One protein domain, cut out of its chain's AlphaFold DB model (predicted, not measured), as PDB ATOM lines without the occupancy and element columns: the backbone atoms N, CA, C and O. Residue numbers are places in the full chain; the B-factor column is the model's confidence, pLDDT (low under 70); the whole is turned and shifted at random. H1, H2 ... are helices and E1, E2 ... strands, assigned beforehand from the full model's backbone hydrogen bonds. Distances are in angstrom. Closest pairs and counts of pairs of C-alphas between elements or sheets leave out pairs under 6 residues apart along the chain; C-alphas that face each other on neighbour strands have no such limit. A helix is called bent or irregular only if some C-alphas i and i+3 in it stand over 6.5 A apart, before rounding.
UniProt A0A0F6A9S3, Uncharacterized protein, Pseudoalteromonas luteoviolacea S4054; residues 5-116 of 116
ATOM      1  N   PRO A   5     -12.774  -3.612 -15.352       98.00
ATOM      2  CA  PRO A   5     -13.818  -4.634 -15.460       98.00
ATOM      3  C   PRO A   5     -14.714  -4.502 -16.700       98.00
ATOM      4  O   PRO A   5     -15.279  -5.499 -17.131       98.00
ATOM      5  N   VAL A   6     -14.794  -3.329 -17.342       96.06
ATOM      6  CA  VAL A   6     -15.507  -3.153 -18.624       96.06
ATOM      7  C   VAL A   6     -14.968  -4.087 -19.711       96.06
ATOM      8  O   VAL A   6     -15.729  -4.525 -20.570       96.06
ATOM      9  N   ALA A   7     -13.689  -4.475 -19.645       96.69
ATOM     10  CA  ALA A   7     -13.098  -5.426 -20.585       96.69
ATOM     11  C   ALA A   7     -13.825  -6.784 -20.606       96.69
ATOM     12  O   ALA A   7     -13.796  -7.469 -21.626       96.69
ATOM     13  N   LEU A   8     -14.528  -7.161 -19.531       97.25
ATOM     14  CA  LEU A   8     -15.316  -8.396 -19.478       97.25
ATOM     15  C   LEU A   8     -16.443  -8.409 -20.523       97.25
ATOM     16  O   LEU A   8     -16.809  -9.480 -21.004       97.25
ATOM     17  N   LEU A   9     -16.955  -7.243 -20.935       95.62
ATOM     18  CA  LEU A   9     -17.980  -7.130 -21.980       95.62
ATOM     19  C   LEU A   9     -17.497  -7.649 -23.341       95.62
ATOM     20  O   LEU A   9     -18.317  -8.058 -24.155       95.62
ATOM     21  N   SER A  10     -16.180  -7.712 -23.573       96.00
ATOM     22  CA  SER A  10     -15.608  -8.297 -24.797       96.00
ATOM     23  C   SER A  10     -15.908  -9.793 -24.957       96.00
ATOM     24  O   SER A  10     -15.780 -10.334 -26.051       96.00
ATOM     25  N   THR A  11     -16.340 -10.458 -23.881       96.44
ATOM     26  CA  THR A  11     -16.730 -11.876 -23.879       96.44
ATOM     27  C   THR A  11     -18.223 -12.090 -24.142       96.44
ATOM     28  O   THR A  11     -18.697 -13.227 -24.125       96.44
ATOM     29  N   LEU A  12     -18.990 -11.018 -24.375       95.94
ATOM     30  CA  LEU A  12     -20.375 -11.134 -24.820       95.94
ATOM     31  C   LEU A  12     -20.434 -11.793 -26.206       95.94
ATOM     32  O   LEU A  12     -19.640 -11.439 -27.078       95.94
ATOM     33  N   PRO A  13     -21.428 -12.664 -26.466       94.56
ATOM     34  CA  PRO A  13     -21.616 -13.248 -27.795       94.56
ATOM     35  C   PRO A  13     -21.782 -12.215 -28.925       94.56
ATOM     36  O   PRO A  13     -21.470 -12.517 -30.070       94.56
ATOM     37  N   ASN A  14     -22.263 -11.007 -28.604       94.62
ATOM     38  CA  ASN A  14     -22.466  -9.883 -29.525       94.62
ATOM     39  C   ASN A  14     -21.649  -8.635 -29.122       94.62
ATOM     40  O   ASN A  14     -22.157  -7.510 -29.137       94.62
ATOM     41  N   ALA A  15     -20.403  -8.827 -28.674       93.31
ATOM     42  CA  ALA A  15     -19.567  -7.747 -28.138       93.31
ATOM     43  C   ALA A  15     -19.330  -6.586 -29.131       93.31
ATOM     44  O   ALA A  15     -19.302  -5.422 -28.731       93.31
ATOM     45  N   ALA A  16     -19.190  -6.872 -30.427       91.75
ATOM     46  CA  ALA A  16     -18.980  -5.826 -31.430       91.75
ATOM     47  C   ALA A  16     -20.249  -4.981 -31.627       91.75
ATOM     48  O   ALA A  16     -20.199  -3.750 -31.652       91.75
ATOM     49  N   GLU A  17     -21.408  -5.636 -31.716       91.88
ATOM     50  CA  GLU A  17     -22.696  -4.970 -31.862       91.88
ATOM     51  C   GLU A  17     -23.037  -4.150 -30.620       91.88
ATOM     52  O   GLU A  17     -23.533  -3.029 -30.746       91.88
ATOM     53  N   ILE A  18     -22.762  -4.679 -29.421       89.94
ATOM     54  CA  ILE A  18     -23.088  -3.970 -28.186       89.94
ATOM     55  C   ILE A  18     -22.242  -2.716 -28.011       89.94
ATOM     56  O   ILE A  18     -22.778  -1.698 -27.584       89.94
ATOM     57  N   GLU A  19     -20.961  -2.744 -28.388       89.31
ATOM     58  CA  GLU A  19     -20.097  -1.567 -28.304       89.31
ATOM     59  C   GLU A  19     -20.611  -0.440 -29.210       89.31
ATOM     60  O   GLU A  19     -20.718   0.710 -28.777       89.31
ATOM     61  N   VAL A  20     -20.989  -0.767 -30.452       89.88
ATOM     62  CA  VAL A  20     -21.596   0.199 -31.381       89.88
ATOM     63  C   VAL A  20     -22.905   0.742 -30.814       89.88
ATOM     64  O   VAL A  20     -23.111   1.955 -30.791       89.88
ATOM     65  N   GLN A  21     -23.773  -0.137 -30.307       89.75
ATOM     66  CA  GLN A  21     -25.050   0.274 -29.728       89.75
ATOM     67  C   GLN A  21     -24.865   1.159 -28.498       89.75
ATOM     68  O   GLN A  21     -25.566   2.155 -28.384       89.75
ATOM     69  N   MET A  22     -23.927   0.834 -27.605       87.75
ATOM     70  CA  MET A  22     -23.625   1.624 -26.410       87.75
ATOM     71  C   MET A  22     -23.132   3.026 -26.777       87.75
ATOM     72  O   MET A  22     -23.590   3.992 -26.179       87.75
ATOM     73  N   LYS A  23     -22.281   3.155 -27.806       87.31
ATOM     74  CA  LYS A  23     -21.801   4.458 -28.308       87.31
ATOM     75  C   LYS A  23     -22.904   5.320 -28.930       87.31
ATOM     76  O   LYS A  23     -22.792   6.540 -28.918       87.31
ATOM     77  N   GLN A  24     -23.930   4.700 -29.513       84.31
ATOM     78  CA  GLN A  24     -24.973   5.392 -30.283       84.31
ATOM     79  C   GLN A  24     -26.294   5.568 -29.519       84.31
ATOM     80  O   GLN A  24     -27.111   6.407 -29.894       84.31
ATOM     81  N   SER A  25     -26.561   4.754 -28.493       70.19
ATOM     82  CA  SER A  25     -27.872   4.666 -27.845       70.19
ATOM     83  C   SER A  25     -27.815   4.076 -26.433       70.19
ATOM     84  O   SER A  25     -27.121   3.102 -26.149       70.19
ATOM     85  N   LYS A  26     -28.695   4.565 -25.551       64.94
ATOM     86  CA  LYS A  26     -28.911   3.973 -24.218       64.94
ATOM     87  C   LYS A  26     -29.620   2.607 -24.260       64.94
ATOM     88  O   LYS A  26     -29.669   1.925 -23.238       64.94
ATOM     89  N   ASN A  27     -30.123   2.156 -25.418       76.69
ATOM     90  CA  ASN A  27     -30.911   0.920 -25.571       76.69
ATOM     91  C   ASN A  27     -30.126  -0.318 -26.035       76.69
ATOM     92  O   ASN A  27     -30.747  -1.298 -26.438       76.69
ATOM     93  N   ALA A  28     -28.797  -0.319 -25.903       83.88
ATOM     94  CA  ALA A  28     -27.946  -1.480 -26.189       83.88
ATOM     95  C   ALA A  28     -28.503  -2.803 -25.606       83.88
ATOM     96  O   ALA A  28     -28.914  -2.809 -24.450       83.88
ATOM     97  N   GLN A  29     -28.549  -3.896 -26.370       86.69
ATOM     98  CA  GLN A  29     -29.123  -5.184 -25.937       86.69
ATOM     99  C   GLN A  29     -28.039  -6.267 -25.829       86.69
ATOM    100  O   GLN A  29     -27.713  -6.902 -26.838       86.69
ATOM    101  N   PRO A  30     -27.439  -6.480 -24.642       86.06
ATOM    102  CA  PRO A  30     -26.456  -7.543 -24.464       86.06
ATOM    103  C   PRO A  30     -27.087  -8.903 -24.766       86.06
ATOM    104  O   PRO A  30     -28.216  -9.178 -24.351       86.06
ATOM    105  N   ALA A  31     -26.382  -9.752 -25.515       86.38
ATOM    106  CA  ALA A  31     -26.862 -11.096 -25.802       86.38
ATOM    107  C   ALA A  31     -26.977 -11.917 -24.511       86.38
ATOM    108  O   ALA A  31     -26.171 -11.794 -23.587       86.38
ATOM    109  N   LYS A  32     -27.973 -12.808 -24.471       89.19
ATOM    110  CA  LYS A  32     -28.076 -13.821 -23.417       89.19
ATOM    111  C   LYS A  32     -26.874 -14.768 -23.477       89.19
ATOM    112  O   LYS A  32     -26.325 -15.008 -24.548       89.19
ATOM    113  N   GLY A  33     -26.530 -15.358 -22.333       91.00
ATOM    114  CA  GLY A  33     -25.441 -16.335 -22.239       91.00
ATOM    115  C   GLY A  33     -24.057 -15.711 -22.074       91.00
ATOM    116  O   GLY A  33     -23.064 -16.346 -22.416       91.00
ATOM    117  N   TRP A  34     -23.975 -14.480 -21.561       96.62
ATOM    118  CA  TRP A  34     -22.701 -13.926 -21.120       96.62
ATOM    119  C   TRP A  34     -22.086 -14.819 -20.041       96.62
ATOM    120  O   TRP A  34     -22.760 -15.183 -19.080       96.62
ATOM    121  N   ILE A  35     -20.803 -15.152 -20.175       96.88
ATOM    122  CA  ILE A  35     -20.121 -16.065 -19.246       96.88
ATOM    123  C   ILE A  35     -20.015 -15.504 -17.820       96.88
ATOM    124  O   ILE A  35     -19.881 -16.276 -16.876       96.88
ATOM    125  N   TYR A  36     -20.121 -14.180 -17.665       97.75
ATOM    126  CA  TYR A  36     -20.132 -13.491 -16.374       97.75
ATOM    127  C   TYR A  36     -21.536 -13.081 -15.910       97.75
ATOM    128  O   TYR A  36     -21.665 -12.294 -14.971       97.75
ATOM    129  N   ALA A  37     -22.595 -13.596 -16.541       97.00
ATOM    130  CA  ALA A  37     -23.946 -13.406 -16.026       97.00
ATOM    131  C   ALA A  37     -24.031 -13.891 -14.567       97.00
ATOM    132  O   ALA A  37     -23.453 -14.918 -14.203       97.00
ATOM    133  N   ASP A  38     -24.708 -13.106 -13.730       97.62
ATOM    134  CA  ASP A  38     -24.908 -13.320 -12.294       97.62
ATOM    135  C   ASP A  38     -23.640 -13.274 -11.417       97.62
ATOM    136  O   ASP A  38     -23.739 -13.404 -10.190       97.62
ATOM    137  N   TYR A  39     -22.455 -13.021 -11.989       98.69
ATOM    138  CA  TYR A  39     -21.242 -12.809 -11.196       98.69
ATOM    139  C   TYR A  39     -21.363 -11.559 -10.324       98.69
ATOM    140  O   TYR A  39     -21.773 -10.497 -10.799       98.69
ATOM    141  N   GLN A  40     -20.937 -11.664  -9.065       98.75
ATOM    142  CA  GLN A  40     -20.717 -10.500  -8.215       98.75
ATOM    143  C   GLN A  40     -19.487  -9.750  -8.719       98.75
ATOM    144  O   GLN A  40     -18.409 -10.323  -8.892       98.75
ATOM    145  N   MET A  41     -19.628  -8.448  -8.933       98.75
ATOM    146  CA  MET A  41     -18.523  -7.621  -9.400       98.75
ATOM    147  C   MET A  41     -18.640  -6.180  -8.920       98.75
ATOM    148  O   MET A  41     -19.683  -5.720  -8.457       98.75
ATOM    149  N   THR A  42     -17.543  -5.450  -9.043       98.75
ATOM    150  CA  THR A  42     -17.512  -4.000  -8.895       98.75
ATOM    151  C   THR A  42     -16.685  -3.373 -10.014       98.75
ATOM    152  O   THR A  42     -15.912  -4.039 -10.702       98.75
ATOM    153  N   THR A  43     -16.854  -2.076 -10.210       98.56
ATOM    154  CA  THR A  43     -16.159  -1.237 -11.189       98.56
ATOM    155  C   THR A  43     -16.254   0.202 -10.700       98.56
ATOM    156  O   THR A  43     -16.937   0.462  -9.712       98.56
ATOM    157  N   PHE A  44     -15.601   1.137 -11.378       98.06
ATOM    158  CA  PHE A  44     -15.755   2.553 -11.062       98.06
ATOM    159  C   PHE A  44     -17.231   2.967 -11.127       98.06
ATOM    160  O   PHE A  44     -17.930   2.642 -12.092       98.06
ATOM    161  N   SER A  45     -17.720   3.602 -10.061       98.19
ATOM    162  CA  SER A  45     -19.152   3.839  -9.901       98.19
ATOM    163  C   SER A  45     -19.636   5.042 -10.705       98.19
ATOM    164  O   SER A  45     -18.881   5.977 -10.961       98.19
ATOM    165  N   ASN A  46     -20.931   5.076 -11.032       96.75
ATOM    166  CA  ASN A  46     -21.507   6.210 -11.764       96.75
ATOM    167  C   ASN A  46     -21.378   7.545 -11.012       96.75
ATOM    168  O   ASN A  46     -21.275   8.593 -11.646       96.75
ATOM    169  N   SER A  47     -21.401   7.548  -9.674       96.25
ATOM    170  CA  SER A  47     -21.255   8.795  -8.908       96.25
ATOM    171  C   SER A  47     -19.808   9.290  -8.899       96.25
ATOM    172  O   SER A  47     -19.580  10.482  -9.112       96.25
ATOM    173  N   GLU A  48     -18.836   8.382  -8.762       96.12
ATOM    174  CA  GLU A  48     -17.417   8.727  -8.880       96.12
ATOM    175  C   GLU A  48     -17.097   9.225 -10.290       96.12
ATOM    176  O   GLU A  48     -16.412  10.232 -10.443       96.12
ATOM    177  N   GLU A  49     -17.656   8.571 -11.308       94.81
ATOM    178  CA  GLU A  49     -17.542   8.969 -12.707       94.81
ATOM    179  C   GLU A  49     -18.174  10.345 -12.949       94.81
ATOM    180  O   GLU A  49     -17.517  11.222 -13.491       94.81
ATOM    181  N   THR A  50     -19.380  10.606 -12.433       92.50
ATOM    182  CA  THR A  50     -20.043  11.923 -12.535       92.50
ATOM    183  C   THR A  50     -19.206  13.037 -11.914       92.50
ATOM    184  O   THR A  50     -19.237  14.180 -12.371       92.50
ATOM    185  N   MET A  51     -18.488  12.739 -10.833       91.44
ATOM    186  CA  MET A  51     -17.576  13.698 -10.231       91.44
ATOM    187  C   MET A  51     -16.310  13.851 -11.079       91.44
ATOM    188  O   MET A  51     -15.900  14.975 -11.343       91.44
ATOM    189  N   ALA A  52     -15.707  12.748 -11.526       90.19
ATOM    190  CA  ALA A  52     -14.477  12.749 -12.308       90.19
ATOM    191  C   ALA A  52     -14.642  13.460 -13.660       90.19
ATOM    192  O   ALA A  52     -13.813  14.302 -14.005       90.19
ATOM    193  N   THR A  53     -15.719  13.195 -14.402       89.62
ATOM    194  CA  THR A  53     -15.959  13.805 -15.718       89.62
ATOM    195  C   THR A  53     -16.005  15.330 -15.640       89.62
ATOM    196  O   THR A  53     -15.356  15.996 -16.442       89.62
ATOM    197  N   LYS A  54     -16.637  15.893 -14.600       86.69
ATOM    198  CA  LYS A  54     -16.683  17.348 -14.357       86.69
ATOM    199  C   LYS A  54     -15.305  17.998 -14.232       86.69
ATOM    200  O   LYS A  54     -15.167  19.176 -14.542       86.69
ATOM    201  N   TYR A  55     -14.308  17.266 -13.737       85.94
ATOM    202  CA  TYR A  55     -12.959  17.797 -13.524       85.94
ATOM    203  C   TYR A  55     -11.984  17.446 -14.648       85.94
ATOM    204  O   TYR A  55     -11.023  18.186 -14.851       85.94
ATOM    205  N   TYR A  56     -12.198  16.329 -15.349       85.69
ATOM    206  CA  TYR A  56     -11.201  15.759 -16.260       85.69
ATOM    207  C   TYR A  56     -11.633  15.684 -17.726       85.69
ATOM    208  O   TYR A  56     -10.756  15.598 -18.581       85.69
ATOM    209  N   LEU A  57     -12.936  15.716 -18.027       82.44
ATOM    210  CA  LEU A  57     -13.446  15.623 -19.403       82.44
ATOM    211  C   LEU A  57     -13.929  16.963 -19.971       82.44
ATOM    212  O   LEU A  57     -14.141  17.063 -21.172       82.44
ATOM    213  N   GLY A  58     -14.057  18.014 -19.157       81.81
ATOM    214  CA  GLY A  58     -14.553  19.304 -19.643       81.81
ATOM    215  C   GLY A  58     -15.962  19.165 -20.229       81.81
ATOM    216  O   GLY A  58     -16.878  18.790 -19.498       81.81
ATOM    217  N   ASP A  59     -16.105  19.447 -21.529       81.19
ATOM    218  CA  ASP A  59     -17.360  19.317 -22.287       81.19
ATOM    219  C   ASP A  59     -17.511  17.951 -23.000       81.19
ATOM    220  O   ASP A  59     -18.523  17.717 -23.663       81.19
ATOM    221  N   ASP A  60     -16.526  17.050 -22.889       83.62
ATOM    222  CA  ASP A  60     -16.607  15.702 -23.461       83.62
ATOM    223  C   ASP A  60     -17.480  14.767 -22.607       83.62
ATOM    224  O   ASP A  60     -17.559  14.868 -21.378       83.62
ATOM    225  N   GLU A  61     -18.093  13.780 -23.266       82.00
ATOM    226  CA  GLU A  61     -18.927  12.764 -22.624       82.00
ATOM    227  C   GLU A  61     -18.367  11.353 -22.819       82.00
ATOM    228  O   GLU A  61     -17.786  11.002 -23.848       82.00
ATOM    229  N   LEU A  62     -18.603  10.493 -21.827       87.88
ATOM    230  CA  LEU A  62     -18.354   9.066 -21.974       87.88
ATOM    231  C   LEU A  62     -19.383   8.454 -22.918       87.88
ATOM    232  O   LEU A  62     -20.587   8.640 -22.749       87.88
ATOM    233  N   HIS A  63     -18.913   7.623 -23.844       86.62
ATOM    234  CA  HIS A  63     -19.799   6.848 -24.708       86.62
ATOM    235  C   HIS A  63     -20.741   5.927 -23.928       86.62
ATOM    236  O   HIS A  63     -21.874   5.711 -24.343       86.62
ATOM    237  N   TYR A  64     -20.281   5.369 -22.810       89.12
ATOM    238  CA  TYR A  64     -21.107   4.588 -21.899       89.12
ATOM    239  C   TYR A  64     -20.469   4.532 -20.510       89.12
ATOM    240  O   TYR A  64     -19.266   4.735 -20.347       89.12
ATOM    241  N   TRP A  65     -21.296   4.238 -19.509       93.00
ATOM    242  CA  TRP A  65     -20.904   4.227 -18.104       93.00
ATOM    243  C   TRP A  65     -20.511   2.808 -17.670       93.00
ATOM    244  O   TRP A  65     -21.288   1.878 -17.909       93.00
ATOM    245  N   PRO A  66     -19.344   2.602 -17.028       94.88
ATOM    246  CA  PRO A  66     -18.856   1.271 -16.659       94.88
ATOM    247  C   PRO A  66     -19.838   0.435 -15.831       94.88
ATOM    248  O   PRO A  66     -20.107  -0.720 -16.163       94.88
ATOM    249  N   GLN A  67     -20.381   1.021 -14.758       96.94
ATOM    250  CA  GLN A  67     -21.323   0.344 -13.865       96.94
ATOM    251  C   GLN A  67     -22.601  -0.052 -14.615       96.94
ATOM    252  O   GLN A  67     -23.049  -1.195 -14.493       96.94
ATOM    253  N   ASP A  68     -23.168   0.859 -15.410       95.19
ATOM    254  CA  ASP A  68     -24.384   0.580 -16.177       95.19
ATOM    255  C   ASP A  68     -24.147  -0.511 -17.215       95.19
ATOM    256  O   ASP A  68     -24.965  -1.417 -17.346       95.19
ATOM    257  N   ALA A  69     -23.021  -0.463 -17.928       94.38
ATOM    258  CA  ALA A  69     -22.705  -1.428 -18.972       94.38
ATOM    259  C   ALA A  69     -22.589  -2.859 -18.418       94.38
ATOM    260  O   ALA A  69     -23.172  -3.784 -18.986       94.38
ATOM    261  N   LEU A  70     -21.909  -3.036 -17.279       96.50
ATOM    262  CA  LEU A  70     -21.782  -4.340 -16.621       96.50
ATOM    263  C   LEU A  70     -23.103  -4.818 -16.009       96.50
ATOM    264  O   LEU A  70     -23.473  -5.977 -16.184       96.50
ATOM    265  N   THR A  71     -23.848  -3.926 -15.349       95.94
ATOM    266  CA  THR A  71     -25.160  -4.273 -14.772       95.94
ATOM    267  C   THR A  71     -26.139  -4.684 -15.872       95.94
ATOM    268  O   THR A  71     -26.843  -5.682 -15.755       95.94
ATOM    269  N   LYS A  72     -26.132  -3.963 -16.998       93.62
ATOM    270  CA  LYS A  72     -26.982  -4.247 -18.156       93.62
ATOM    271  C   LYS A  72     -26.643  -5.570 -18.837       93.62
ATOM    272  O   LYS A  72     -27.544  -6.224 -19.355       93.62
ATOM    273  N   ALA A  73     -25.372  -5.969 -18.837       94.19
ATOM    274  CA  ALA A  73     -24.939  -7.272 -19.337       94.19
ATOM    275  C   ALA A  73     -25.337  -8.443 -18.415       94.19
ATOM    276  O   ALA A  73     -25.240  -9.596 -18.833       94.19
ATOM    277  N   GLY A  74     -25.826  -8.160 -17.200       95.88
ATOM    278  CA  GLY A  74     -26.265  -9.160 -16.226       95.88
ATOM    279  C   GLY A  74     -25.294  -9.376 -15.065       95.88
ATOM    280  O   GLY A  74     -25.390 -10.393 -14.385       95.88
ATOM    281  N   GLY A  75     -24.346  -8.463 -14.839       97.81
ATOM    282  CA  GLY A  75     -23.463  -8.504 -13.675       97.81
ATOM    283  C   GLY A  75     -24.164  -8.026 -12.400       97.81
ATOM    284  O   GLY A  75     -24.847  -7.000 -12.403       97.81
ATOM    285  N   ASN A  76     -23.943  -8.730 -11.291       98.56
ATOM    286  CA  ASN A  76     -24.434  -8.342  -9.971       98.56
ATOM    287  C   ASN A  76     -23.470  -7.330  -9.341       98.56
ATOM    288  O   ASN A  76     -22.485  -7.674  -8.684       98.56
ATOM    289  N   TYR A  77     -23.732  -6.054  -9.606       98.69
ATOM    290  CA  TYR A  77     -22.872  -4.957  -9.184       98.69
ATOM    291  C   TYR A  77     -23.037  -4.602  -7.699       98.69
ATOM    292  O   TYR A  77     -24.150  -4.430  -7.202       98.69
ATOM    293  N   SER A  78     -21.914  -4.392  -7.011       98.62
ATOM    294  CA  SER A  78     -21.864  -3.756  -5.691       98.62
ATOM    295  C   SER A  78     -20.746  -2.716  -5.613       98.62
ATOM    296  O   SER A  78     -19.816  -2.700  -6.424       98.62
ATOM    297  N   ARG A  79     -20.832  -1.831  -4.620       98.56
ATOM    298  CA  ARG A  79     -19.894  -0.725  -4.395       98.56
ATOM    299  C   ARG A  79     -19.785  -0.388  -2.914       98.56
ATOM    300  O   ARG A  79     -20.662  -0.760  -2.138       98.56
ATOM    301  N   SER A  80     -18.751   0.362  -2.546       98.06
ATOM    302  CA  SER A  80     -18.650   0.992  -1.232       98.06
ATOM    303  C   SER A  80     -19.806   1.966  -0.989       98.06
ATOM    304  O   SER A  80     -20.308   2.604  -1.920       98.06
ATOM    305  N   GLU A  81     -20.172   2.125   0.287       96.94
ATOM    306  CA  GLU A  81     -21.174   3.104   0.737       96.94
ATOM    307  C   GLU A  81     -20.779   4.545   0.391       96.94
ATOM    308  O   GLU A  81     -21.633   5.375   0.096       96.94
ATOM    309  N   GLN A  82     -19.477   4.838   0.414       97.69
ATOM    310  CA  GLN A  82     -18.924   6.156   0.121       97.69
ATOM    311  C   GLN A  82     -18.054   6.108  -1.133       97.69
ATOM    312  O   GLN A  82     -17.250   5.187  -1.306       97.69
ATOM    313  N   ASP A  83     -18.174   7.120  -1.989       96.81
ATOM    314  CA  ASP A  83     -17.294   7.324  -3.142       96.81
ATOM    315  C   ASP A  83     -15.822   7.350  -2.700       96.81
ATOM    316  O   ASP A  83     -15.487   7.757  -1.582       96.81
ATOM    317  N   TRP A  84     -14.929   6.897  -3.581       96.00
ATOM    318  CA  TRP A  84     -13.475   6.888  -3.389       96.00
ATOM    319  C   TRP A  84     -12.962   6.022  -2.236       96.00
ATOM    320  O   TRP A  84     -11.765   6.035  -1.945       96.00
ATOM    321  N   HIS A  85     -13.827   5.225  -1.606       98.00
ATOM    322  CA  HIS A  85     -13.419   4.202  -0.649       98.00
ATOM    323  C   HIS A  85     -13.050   2.900  -1.364       98.00
ATOM    324  O   HIS A  85     -13.606   2.592  -2.420       98.00
ATOM    325  N   PRO A  86     -12.096   2.120  -0.827       98.19
ATOM    326  CA  PRO A  86     -11.762   0.831  -1.406       98.19
ATOM    327  C   PRO A  86     -12.952  -0.129  -1.308       98.19
ATOM    328  O   PRO A  86     -13.545  -0.279  -0.243       98.19
ATOM    329  N   HIS A  87     -13.240  -0.832  -2.400       98.69
ATOM    330  CA  HIS A  87     -14.201  -1.932  -2.438       98.69
ATOM    331  C   HIS A  87     -13.668  -3.020  -3.359       98.69
ATOM    332  O   HIS A  87     -13.272  -2.743  -4.493       98.69
ATOM    333  N   ILE A  88     -13.609  -4.246  -2.849       98.75
ATOM    334  CA  ILE A  88     -13.088  -5.410  -3.559       98.75
ATOM    335  C   ILE A  88     -14.180  -6.464  -3.545       98.75
ATOM    336  O   ILE A  88     -14.697  -6.804  -2.483       98.75
ATOM    337  N   VAL A  89     -14.492  -6.998  -4.719       98.75
ATOM    338  CA  VAL A  89     -15.432  -8.105  -4.873       98.75
ATOM    339  C   VAL A  89     -14.670  -9.303  -5.410       98.75
ATOM    340  O   VAL A  89     -13.884  -9.176  -6.351       98.75
ATOM    341  N   VAL A  90     -14.900 -10.451  -4.780       98.56
ATOM    342  CA  VAL A  90     -14.372 -11.745  -5.205       98.56
ATOM    343  C   VAL A  90     -15.558 -12.657  -5.441       98.56
ATOM    344  O   VAL A  90     -16.336 -12.899  -4.520       98.56
ATOM    345  N   ASP A  91     -15.670 -13.170  -6.656       98.56
ATOM    346  CA  ASP A  91     -16.633 -14.203  -7.003       98.56
ATOM    347  C   ASP A  91     -15.928 -15.269  -7.833       98.56
ATOM    348  O   ASP A  91     -15.492 -15.001  -8.954       98.56
ATOM    349  N   ARG A  92     -15.787 -16.467  -7.252       97.06
ATOM    350  CA  ARG A  92     -14.992 -17.566  -7.817       97.06
ATOM    351  C   ARG A  92     -13.584 -17.067  -8.187       97.06
ATOM    352  O   ARG A  92     -12.835 -16.649  -7.302       97.06
ATOM    353  N   GLU A  93     -13.215 -17.107  -9.464       96.50
ATOM    354  CA  GLU A  93     -11.936 -16.639 -10.005       96.50
ATOM    355  C   GLU A  93     -11.881 -15.129 -10.275       96.50
ATOM    356  O   GLU A  93     -10.797 -14.567 -10.450       96.50
ATOM    357  N   LEU A  94     -13.030 -14.453 -10.331       98.38
ATOM    358  CA  LEU A  94     -13.097 -13.049 -10.698       98.38
ATOM    359  C   LEU A  94     -12.834 -12.160  -9.476       98.38
ATOM    360  O   LEU A  94     -13.655 -12.062  -8.564       98.38
ATOM    361  N   ILE A  95     -11.707 -11.444  -9.497       98.69
ATOM    362  CA  ILE A  95     -11.412 -10.363  -8.549       98.69
ATOM    363  C   ILE A  95     -11.617  -9.019  -9.244       98.69
ATOM    364  O   ILE A  95     -10.938  -8.688 -10.220       98.69
ATOM    365  N   THR A  96     -12.495  -8.188  -8.693       98.81
ATOM    366  CA  THR A  96     -12.711  -6.814  -9.158       98.81
ATOM    367  C   THR A  96     -12.514  -5.807  -8.030       98.81
ATOM    368  O   THR A  96     -12.604  -6.133  -6.850       98.81
ATOM    369  N   GLY A  97     -12.190  -4.567  -8.398       98.62
ATOM    370  CA  GLY A  97     -11.980  -3.474  -7.449       98.62
ATOM    371  C   GLY A  97     -12.523  -2.167  -8.007       98.62
ATOM    372  O   GLY A  97     -12.303  -1.884  -9.188       98.62
ATOM    373  N   GLN A  98     -13.215  -1.401  -7.170       98.56
ATOM    374  CA  GLN A  98     -14.033  -0.262  -7.595       98.56
ATOM    375  C   GLN A  98     -13.201   0.887  -8.165       98.56
ATOM    376  O   GLN A  98     -13.433   1.329  -9.278       98.56
ATOM    377  N   ASN A  99     -12.186   1.345  -7.440       98.00
ATOM    378  CA  ASN A  99     -11.406   2.543  -7.776       98.00
ATOM    379  C   ASN A  99      -9.917   2.340  -7.459       98.00
ATOM    380  O   ASN A  99      -9.503   1.279  -6.983       98.00
ATOM    381  N   ASN A 100      -9.097   3.365  -7.689       96.19
ATOM    382  CA  ASN A 100      -7.659   3.329  -7.412       96.19
ATOM    383  C   ASN A 100      -7.308   2.943  -5.958       96.19
ATOM    384  O   ASN A 100      -6.320   2.239  -5.746       96.19
ATOM    385  N   LYS A 101      -8.121   3.316  -4.958       98.06
ATOM    386  CA  LYS A 101      -7.898   2.937  -3.549       98.06
ATOM    387  C   LYS A 101      -8.035   1.435  -3.310       98.06
ATOM    388  O   LYS A 101      -7.477   0.916  -2.348       98.06
ATOM    389  N   SER A 102      -8.697   0.720  -4.216       98.44
ATOM    390  CA  SER A 102      -8.873  -0.733  -4.148       98.44
ATOM    391  C   SER A 102      -7.635  -1.524  -4.609       98.44
ATOM    392  O   SER A 102      -7.587  -2.734  -4.398       98.44
ATOM    393  N   ALA A 103      -6.616  -0.877  -5.202       98.06
ATOM    394  CA  ALA A 103      -5.464  -1.545  -5.831       98.06
ATOM    395  C   ALA A 103      -4.741  -2.533  -4.905       98.06
ATOM    396  O   ALA A 103      -4.542  -3.697  -5.252       98.06
ATOM    397  N   VAL A 104      -4.370  -2.078  -3.704       98.12
ATOM    398  CA  VAL A 104      -3.630  -2.902  -2.735       98.12
ATOM    399  C   VAL A 104      -4.479  -4.082  -2.258       98.12
ATOM    400  O   VAL A 104      -3.954  -5.180  -2.085       98.12
ATOM    401  N   GLY A 105      -5.785  -3.872  -2.067       98.31
ATOM    402  CA  GLY A 105      -6.718  -4.933  -1.693       98.31
ATOM    403  C   GLY A 105      -6.818  -6.006  -2.774       98.31
ATOM    404  O   GLY A 105      -6.631  -7.182  -2.482       98.31
ATOM    405  N   VAL A 106      -7.006  -5.595  -4.033       98.44
ATOM    406  CA  VAL A 106      -7.040  -6.502  -5.192       98.44
ATOM    407  C   VAL A 106      -5.749  -7.316  -5.296       98.44
ATOM    408  O   VAL A 106      -5.811  -8.537  -5.412       98.44
ATOM    409  N   ALA A 107      -4.582  -6.671  -5.195       98.06
ATOM    410  CA  ALA A 107      -3.293  -7.356  -5.292       98.06
ATOM    411  C   ALA A 107      -3.091  -8.394  -4.175       98.06
ATOM    412  O   ALA A 107      -2.664  -9.517  -4.442       98.06
ATOM    413  N   LYS A 108      -3.437  -8.053  -2.927       98.31
ATOM    414  CA  LYS A 108      -3.364  -8.994  -1.796       98.31
ATOM    415  C   LYS A 108      -4.299 -10.188  -1.986       98.31
ATOM    416  O   LYS A 108      -3.895 -11.316  -1.714       98.31
ATOM    417  N   THR A 109      -5.522  -9.954  -2.461       97.81
ATOM    418  CA  THR A 109      -6.488 -11.021  -2.748       97.81
ATOM    419  C   THR A 109      -5.988 -11.946  -3.854       97.81
ATOM    420  O   THR A 109      -6.033 -13.162  -3.682       97.81
ATOM    421  N   LEU A 110      -5.445 -11.388  -4.940       97.75
ATOM    422  CA  LEU A 110      -4.864 -12.163  -6.036       97.75
ATOM    423  C   LEU A 110      -3.731 -13.066  -5.543       97.75
ATOM    424  O   LEU A 110      -3.767 -14.272  -5.766       97.75
ATOM    425  N   LEU A 111      -2.763 -12.493  -4.819       98.12
ATOM    426  CA  LEU A 111      -1.654 -13.249  -4.235       98.12
ATOM    427  C   LEU A 111      -2.146 -14.363  -3.308       98.12
ATOM    428  O   LEU A 111      -1.553 -15.434  -3.273       98.12
ATOM    429  N   LYS A 112      -3.226 -14.134  -2.557       97.06
ATOM    430  CA  LYS A 112      -3.816 -15.168  -1.707       97.06
ATOM    431  C   LYS A 112      -4.400 -16.319  -2.531       97.06
ATOM    432  O   LYS A 112      -4.210 -17.457  -2.132       97.06
ATOM    433  N   GLN A 113      -5.097 -16.045  -3.635       95.44
ATOM    434  CA  GLN A 113      -5.740 -17.084  -4.452       95.44
ATOM    435  C   GLN A 113      -4.745 -17.935  -5.244       95.44
ATOM    436  O   GLN A 113      -4.939 -19.137  -5.346       95.44
ATOM    437  N   ILE A 114      -3.676 -17.341  -5.781       95.94
ATOM    438  CA  ILE A 114      -2.707 -18.085  -6.609       95.94
ATOM    439  C   ILE A 114      -1.677 -18.887  -5.798       95.94
ATOM    440  O   ILE A 114      -0.945 -19.681  -6.372       95.94
ATOM    441  N   ASN A 115      -1.589 -18.647  -4.486       92.56
ATOM    442  CA  ASN A 115      -0.694 -19.366  -3.570       92.56
ATOM    443  C   ASN A 115      -1.418 -20.467  -2.767       92.56
ATOM    444  O   ASN A 115      -0.867 -20.957  -1.780       92.56
ATOM    445  N   GLN A 116      -2.659 -20.794  -3.135       71.69
ATOM    446  CA  GLN A 116      -3.404 -21.948  -2.617       71.69
ATOM    447  C   GLN A 116      -3.088 -23.190  -3.443       71.69
ATOM    448  O   GLN A 116      -3.019 -24.273  -2.823       71.69
TER     449      GLN A 116
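This is residues 5 to 116 of the 116 residues of an uncharacterized protein of Pseudoalteromonas luteoviolacea S4054 (UniProt A0A0F6A9S3). This is a flat model with a small two-stranded hairpin, E1 and E2, packed along the long last helix H5 at one end, and four shorter helices, H1 to H4, loosely gathered on the other side. H4 and H1 lie nearest the middle, H2 lies far out at the end opposite H5, and H3 reaches away to one side, where residues 54 to 60 stick out. Two long stretches without named elements, residues 25 to 45 and 73 to 87, wind through the structure, and a short parallel pairing of residues 40 to 41 with 76 to 77 lies between H4 and the hairpin. The printed part has 112 residues with five named helices and two antiparallel strands, in the order H1, H2, H3, H4, E1, E2, H5; its class is mostly helix. It is compact, with a radius of gyration of the C-alphas of 14.8 A and spans of 44 by 37 by 19 A.

H1, residues 5 to 11, is close to but not clearly touching H2, residues 15 to 24; their closest C-alphas, Leu 9 and Ala 15, are 6.4 A apart. H1 touches H4, residues 66 to 72, at a steep tilt of 45 degrees, the same way; the closest C-alphas are Val 6 and Pro 66, 5.9 A apart. H3, residues 46 to 56, and H4 form a helical hairpin and only just touch, with 3 pairs of C-alphas within 8 A, the closest being Asn 46 and Gln 67 at 6.2 A; they run opposite ways at a shallow tilt of 32 degrees. H2 and H3 are apart. E1, residues 88 to 91, and E2, residues 94 to 97, form an antiparallel hairpin at 166 degrees, with N 89 and O 96 at 3.0 A and N 96 and O 89 at 2.9 A, within hydrogen-bond range. H5, residues 100 to 114, touches no helix; its closest C-alpha pair with E2 is Val 106 and Gly 97, 6.2 A apart. Every O i to N i+4 pair is within range in H2 and H4, against 5 of 7 in H3, 9 of 11 in H5 and 0 of 3 in H1, where 4 of 4 O i to N i+3 pairs are within range.

H1 begins at C-alpha 5 (-13.818, -4.634, -15.460) and is 11.5 A long. H2 measures 14.4 A, H3 14.8 A, H4 9.9 A, E1 10.1 A and E2 10.2 A. H5 is 22.0 A long and ends at C-alpha 114 (-2.707, -18.085, -6.609); it is irregular, with C-alphas 101 and 104 7.3 A apart.

The two C-alphas farthest apart, Asp 59 and Gln 116, are 47.8 A apart. The printed part has no cut. The links H2 to H3 and H4 to E1 are long. The mean pLDDT of the printed part is 93.6, and residue 26 is under 70.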